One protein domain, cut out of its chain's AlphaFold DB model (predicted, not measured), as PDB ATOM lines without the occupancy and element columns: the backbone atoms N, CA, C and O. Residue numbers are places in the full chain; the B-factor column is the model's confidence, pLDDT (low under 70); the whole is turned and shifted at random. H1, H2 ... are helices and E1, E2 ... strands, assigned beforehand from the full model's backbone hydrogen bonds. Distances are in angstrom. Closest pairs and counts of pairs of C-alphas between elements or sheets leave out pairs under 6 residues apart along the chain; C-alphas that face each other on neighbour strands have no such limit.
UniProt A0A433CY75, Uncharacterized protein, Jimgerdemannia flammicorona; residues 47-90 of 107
ATOM      1  N   LYS A  47     -40.173  52.097  54.657       88.81
ATOM      2  CA  LYS A  47     -38.873  52.657  54.293       88.81
ATOM      3  C   LYS A  47     -39.019  53.585  53.092       88.81
ATOM      4  O   LYS A  47     -39.569  53.199  52.064       88.81
ATOM      5  N   TRP A  48     -38.471  54.788  53.186       88.38
ATOM      6  CA  TRP A  48     -38.456  55.741  52.077       88.38
ATOM      7  C   TRP A  48     -37.135  55.651  51.313       88.38
ATOM      8  O   TRP A  48     -36.064  55.815  51.897       88.38
ATOM      9  N   ILE A  49     -37.200  55.390  50.008       88.56
ATOM     10  CA  ILE A  49     -36.041  55.372  49.105       88.56
ATOM     11  C   ILE A  49     -36.407  56.223  47.892       88.56
ATOM     12  O   ILE A  49     -37.459  56.014  47.296       88.56
ATOM     13  N   ASP A  50     -35.574  57.211  47.559       87.81
ATOM     14  CA  ASP A  50     -35.800  58.139  46.437       87.81
ATOM     15  C   ASP A  50     -37.237  58.705  46.386       87.81
ATOM     16  O   ASP A  50     -37.926  58.675  45.369       87.81
ATOM     17  N   ARG A  51     -37.727  59.187  47.539       88.06
ATOM     18  CA  ARG A  51     -39.082  59.753  47.727       88.06
ATOM     19  C   ARG A  51     -40.243  58.778  47.496       88.06
ATOM     20  O   ARG A  51     -41.399  59.193  47.536       88.06
ATOM     21  N   ARG A  52     -39.967  57.489  47.310       89.12
ATOM     22  CA  ARG A  52     -40.979  56.437  47.201       89.12
ATOM     23  C   ARG A  52     -41.016  55.622  48.490       89.12
ATOM     24  O   ARG A  52     -39.976  55.343  49.083       89.12
ATOM     25  N   GLY A  53     -42.220  55.279  48.938       89.31
ATOM     26  CA  GLY A  53     -42.435  54.480  50.142       89.31
ATOM     27  C   GLY A  53     -42.443  52.991  49.814       89.31
ATOM     28  O   GLY A  53     -43.116  52.570  48.875       89.31
ATOM     29  N   TYR A  54     -41.709  52.204  50.590       91.12
ATOM     30  CA  TYR A  54     -41.600  50.751  50.485       91.12
ATOM     31  C   TYR A  54     -42.038  50.146  51.804       91.12
ATOM     32  O   TYR A  54     -41.600  50.605  52.850       91.12
ATOM     33  N   ARG A  55     -42.868  49.107  51.777       87.94
ATOM     34  CA  ARG A  55     -43.301  48.442  53.007       87.94
ATOM     35  C   ARG A  55     -42.128  47.727  53.686       87.94
ATOM     36  O   ARG A  55     -41.454  46.904  53.064       87.94
ATOM     37  N   GLU A  56     -41.900  48.029  54.957       84.62
ATOM     38  CA  GLU A  56     -40.923  47.346  55.803       84.62
ATOM     39  C   GLU A  56     -41.427  45.925  56.116       84.62
ATOM     40  O   GLU A  56     -42.617  45.708  56.347       84.62
ATOM     41  N   GLY A  57     -40.557  44.916  55.985       82.94
ATOM     42  CA  GLY A  57     -40.975  43.503  55.984       82.94
ATOM     43  C   GLY A  57     -41.739  43.058  54.724       82.94
ATOM     44  O   GLY A  57     -42.360  41.995  54.720       82.94
ATOM     45  N   GLY A  58     -41.725  43.862  53.653       80.62
ATOM     46  CA  GLY A  58     -42.189  43.454  52.325       80.62
ATOM     47  C   GLY A  58     -41.273  42.414  51.667       80.62
ATOM     48  O   GLY A  58     -40.337  41.910  52.282       80.62
ATOM     49  N   ASN A  59     -41.523  42.099  50.392       81.69
ATOM     50  CA  ASN A  59     -40.671  41.169  49.651       81.69
ATOM     51  C   ASN A  59     -39.233  41.733  49.562       81.69
ATOM     52  O   ASN A  59     -39.041  42.772  48.922       81.69
ATOM     53  N   PRO A  60     -38.224  41.072  50.166       79.06
ATOM     54  CA  PRO A  60     -36.858  41.588  50.185       79.06
ATOM     55  C   PRO A  60     -36.164  41.468  48.822       79.06
ATOM     56  O   PRO A  60     -35.250  42.237  48.532       79.06
ATOM     57  N   LYS A  61     -36.593  40.521  47.978       82.69
ATOM     58  CA  LYS A  61     -36.025  40.265  46.646       82.69
ATOM     59  C   LYS A  61     -36.577  41.236  45.602       82.69
ATOM     60  O   LYS A  61     -35.838  41.699  44.739       82.69
ATOM     61  N   TYR A  62     -37.859  41.582  45.716       82.62
ATOM     62  CA  TYR A  62     -38.546  42.512  44.820       82.62
ATOM     63  C   TYR A  62     -39.183  43.648  45.617       82.62
ATOM     64  O   TYR A  62     -40.401  43.708  45.792       82.62
ATOM     65  N   ALA A  63     -38.343  44.559  46.107       86.00
ATOM     66  CA  ALA A  63     -38.807  45.753  46.794       86.00
ATOM     67  C   ALA A  63     -39.558  46.654  45.798       86.00
ATOM     68  O   ALA A  63     -38.947  47.354  44.989       86.00
ATOM     69  N   LEU A  64     -40.891  46.616  45.843       88.94
ATOM     70  CA  LEU A  64     -41.747  47.479  45.038       88.94
ATOM     71  C   LEU A  64     -42.286  48.635  45.886       88.94
ATOM     72  O   LEU A  64     -42.780  48.412  46.996       88.94
ATOM     73  N   PRO A  65     -42.234  49.866  45.361       91.81
ATOM     74  CA  PRO A  65     -42.921  50.998  45.956       91.81
ATOM     75  C   PRO A  65     -44.415  50.749  46.110       91.81
ATOM     76  O   PRO A  65     -45.056  50.152  45.250       91.81
ATOM     77  N   THR A  66     -44.984  51.271  47.189       89.12
ATOM     78  CA  THR A  66     -46.419  51.167  47.499       89.12
ATOM     79  C   THR A  66     -47.223  52.340  46.913       89.12
ATOM     80  O   THR A  66     -48.359  52.590  47.305       89.12
ATOM     81  N   ASP A  67     -46.650  53.101  45.977       89.94
ATOM     82  CA  ASP A  67     -47.325  54.256  45.389       89.94
ATOM     83  C   ASP A  67     -48.258  53.881  44.222       89.94
ATOM     84  O   ASP A  67     -48.157  52.835  43.573       89.94
ATOM     85  N   ARG A  68     -49.206  54.778  43.934       91.50
ATOM     86  CA  ARG A  68     -50.184  54.592  42.852       91.50
ATOM     87  C   ARG A  68     -49.525  54.524  41.472       91.50
ATOM     88  O   ARG A  68     -50.052  53.865  40.576       91.50
ATOM     89  N   ALA A  69     -48.402  55.219  41.294       92.25
ATOM     90  CA  ALA A  69     -47.659  55.211  40.042       92.25
ATOM     91  C   ALA A  69     -47.107  53.810  39.740       92.25
ATOM     92  O   ALA A  69     -47.244  53.346  38.607       92.25
ATOM     93  N   GLU A  70     -46.577  53.103  40.746       92.12
ATOM     94  CA  GLU A  70     -46.110  51.725  40.588       92.12
ATOM     95  C   GLU A  70     -47.250  50.792  40.219       92.12
ATOM     96  O   GLU A  70     -47.128  50.033  39.260       92.12
ATOM     97  N   ALA A  71     -48.379  50.892  40.923       91.62
ATOM     98  CA  ALA A  71     -49.552  50.073  40.639       91.62
ATOM     99  C   ALA A  71     -50.037  50.267  39.189       91.62
ATOM    100  O   ALA A  71     -50.300  49.297  38.475       91.62
ATOM    101  N   ALA A  72     -50.086  51.516  38.713       95.56
ATOM    102  CA  ALA A  72     -50.447  51.824  37.331       95.56
ATOM    103  C   ALA A  72     -49.426  51.262  36.326       95.56
ATOM    104  O   ALA A  72     -49.812  50.664  35.320       95.56
ATOM    105  N   ARG A  73     -48.127  51.403  36.615       95.44
ATOM    106  CA  ARG A  73     -47.030  50.868  35.796       95.44
ATOM    107  C   ARG A  73     -47.085  49.337  35.703       95.44
ATOM    108  O   ARG A  73     -46.842  48.780  34.631       95.44
ATOM    109  N   MET A  74     -47.414  48.659  36.804       93.31
ATOM    110  CA  MET A  74     -47.552  47.201  36.868       93.31
ATOM    111  C   MET A  74     -48.755  46.720  36.053       93.31
ATOM    112  O   MET A  74     -48.614  45.808  35.238       93.31
ATOM    113  N   ASN A  75     -49.897  47.400  36.189       95.38
ATOM    114  CA  ASN A  75     -51.088  47.118  35.390       95.38
ATOM    115  C   ASN A  75     -50.838  47.331  33.897       95.38
ATOM    116  O   ASN A  75     -51.185  46.471  33.091       95.38
ATOM    117  N   ALA A  76     -50.195  48.437  33.513       96.62
ATOM    118  CA  ALA A  76     -49.866  48.696  32.113       96.62
ATOM    119  C   ALA A  76     -49.008  47.568  31.520       96.62
ATOM    120  O   ALA A  76     -49.317  47.065  30.441       96.62
ATOM    121  N   ARG A  77     -47.985  47.109  32.254       94.00
ATOM    122  CA  ARG A  77     -47.150  45.978  31.827       94.00
ATOM    123  C   ARG A  77     -47.955  44.683  31.696       94.00
ATOM    124  O   ARG A  77     -47.779  43.971  30.713       94.00
ATOM    125  N   HIS A  78     -48.830  44.382  32.655       93.62
ATOM    126  CA  HIS A  78     -49.695  43.202  32.585       93.62
ATOM    127  C   HIS A  78     -50.546  43.211  31.307       93.62
ATOM    128  O   HIS A  78     -50.524  42.242  30.550       93.62
ATOM    129  N   TYR A  79     -51.218  44.325  31.008       95.00
ATOM    130  CA  TYR A  79     -52.068  44.417  29.818       95.00
ATOM    131  C   TYR A  79     -51.285  44.443  28.504       95.00
ATOM    132  O   TYR A  79     -51.769  43.910  27.508       95.00
ATOM    133  N   GLN A  80     -50.067  44.991  28.486       95.62
ATOM    134  CA  GLN A  80     -49.174  44.887  27.327       95.62
ATOM    135  C   GLN A  80     -48.815  43.430  27.026       95.62
ATOM    136  O   GLN A  80     -48.937  42.992  25.884       95.62
ATOM    137  N   LEU A  81     -48.414  42.663  28.045       92.88
ATOM    138  CA  LEU A  81     -48.077  41.247  27.879       92.88
ATOM    139  C   LEU A  81     -49.304  40.433  27.471       92.88
ATOM    140  O   LEU A  81     -49.233  39.649  26.527       92.88
ATOM    141  N   ARG A  82     -50.445  40.675  28.119       94.44
ATOM    142  CA  ARG A  82     -51.714  40.043  27.757       94.44
ATOM    143  C   ARG A  82     -52.098  40.327  26.307       94.44
ATOM    144  O   ARG A  82     -52.572  39.427  25.627       94.44
ATOM    145  N   TYR A  83     -51.889  41.552  25.828       94.81
ATOM    146  CA  TYR A  83     -52.151  41.913  24.437       94.81
ATOM    147  C   TYR A  83     -51.215  41.178  23.471       94.81
ATOM    148  O   TYR A  83     -51.680  40.620  22.486       94.81
ATOM    149  N   ILE A  84     -49.913  41.118  23.768       93.56
ATOM    150  CA  ILE A  84     -48.933  40.418  22.920       93.56
ATOM    151  C   ILE A  84     -49.249  38.920  22.832       93.56
ATOM    152  O   ILE A  84     -49.251  38.355  21.741       93.56
ATOM    153  N   PHE A  85     -49.552  38.281  23.962       89.75
ATOM    154  CA  PHE A  85     -49.835  36.845  24.013       89.75
ATOM    155  C   PHE A  85     -51.301  36.492  23.740       89.75
ATOM    156  O   PHE A  85     -51.636  35.312  23.689       89.75
ATOM    157  N   GLN A  86     -52.173  37.494  23.583       93.50
ATOM    158  CA  GLN A  86     -53.631  37.355  23.445       93.50
ATOM    159  C   GLN A  86     -54.306  36.573  24.589       93.50
ATOM    160  O   GLN A  86     -55.449  36.134  24.471       93.50
ATOM    161  N   ARG A  87     -53.609  36.395  25.715       87.56
ATOM    162  CA  ARG A  87     -54.072  35.673  26.904       87.56
ATOM    163  C   ARG A  87     -53.262  36.090  28.120       87.56
ATOM    164  O   ARG A  87     -52.163  36.630  27.986       87.56
ATOM    165  N   ASP A  88     -53.784  35.799  29.303       87.56
ATOM    166  CA  ASP A  88     -52.981  35.883  30.516       87.56
ATOM    167  C   ASP A  88     -51.884  34.810  30.444       87.56
ATOM    168  O   ASP A  88     -52.144  33.657  30.090       87.56
ATOM    169  N   TYR A  89     -50.633  35.206  30.691       81.88
ATOM    170  CA  TYR A  89     -49.518  34.270  30.618       81.88
ATOM    171  C   TYR A  89     -49.662  33.222  31.721       81.88
ATOM    172  O   TYR A  89     -49.642  33.546  32.908       81.88
ATOM    173  N   GLN A  90     -49.767  31.965  31.307       83.00
ATOM    174  CA  GLN A  90     -49.711  30.801  32.171       83.00
ATOM    175  C   GLN A  90     -48.465  30.012  31.781       83.00
ATOM    176  O   GLN A  90     -48.292  29.669  30.610       83.00
TER     177      GLN A  90
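What this domain is: This is residues 47 to 90 of the 107 residues of an uncharacterized protein of Jimgerdemannia flammicorona (UniProt A0A433CY75). A small two-stranded hairpin, E1 and E2, sits at one end, and a single long helix, H1, runs away from it to the other end, with a looping link between them and a short tail folding back after the helix. Nothing covers H1 along residues 71 to 77, which stand free. The printed part has 44 residues with two named strands and one named helix, in the order E1, E2, H1; the sheet order is E1 - E2, antiparallel, and the class is mixed, helices and strands. The whole is loose, with a radius of gyration of the C-alphas of 13.3 A, and only just elongated, with spans of 37 by 19 by 11 A.

Where its parts are: Find C-alpha 47 at (-38.873, 52.657, 54.293), where E1, residues 47 to 49, begins. E2, residues 52 to 55, runs 10.1 A from first to last C-alpha. Go on to C-alpha 68 at (-50.184, 54.592, 42.852); from there H1, residues 68 to 85, runs 25.9 A to C-alpha 85 at (-49.835, 36.845, 24.013).

How they stand to each other: Look first at the hairpin of E1 and E2, antiparallel at 148 degrees and joined by a tight link. The C-alphas of Trp 48 and Gly 53 face each other at 4.6 A. N 47 and O 54 are within hydrogen-bond range at 2.7 A, and N 52 and O 49 at 2.9 A. E1 and H1 are apart. In H1 every O i to N i+4 pair is within hydrogen-bond range.

The domain as a whole: The two C-alphas farthest apart, those of Lys 47 and Gln 86, are 37.5 A apart. The link from E2 to H1, residues 56 to 67, is long. The printed part has no cut. Its mean pLDDT is 89.5, and no printed residue is under 70.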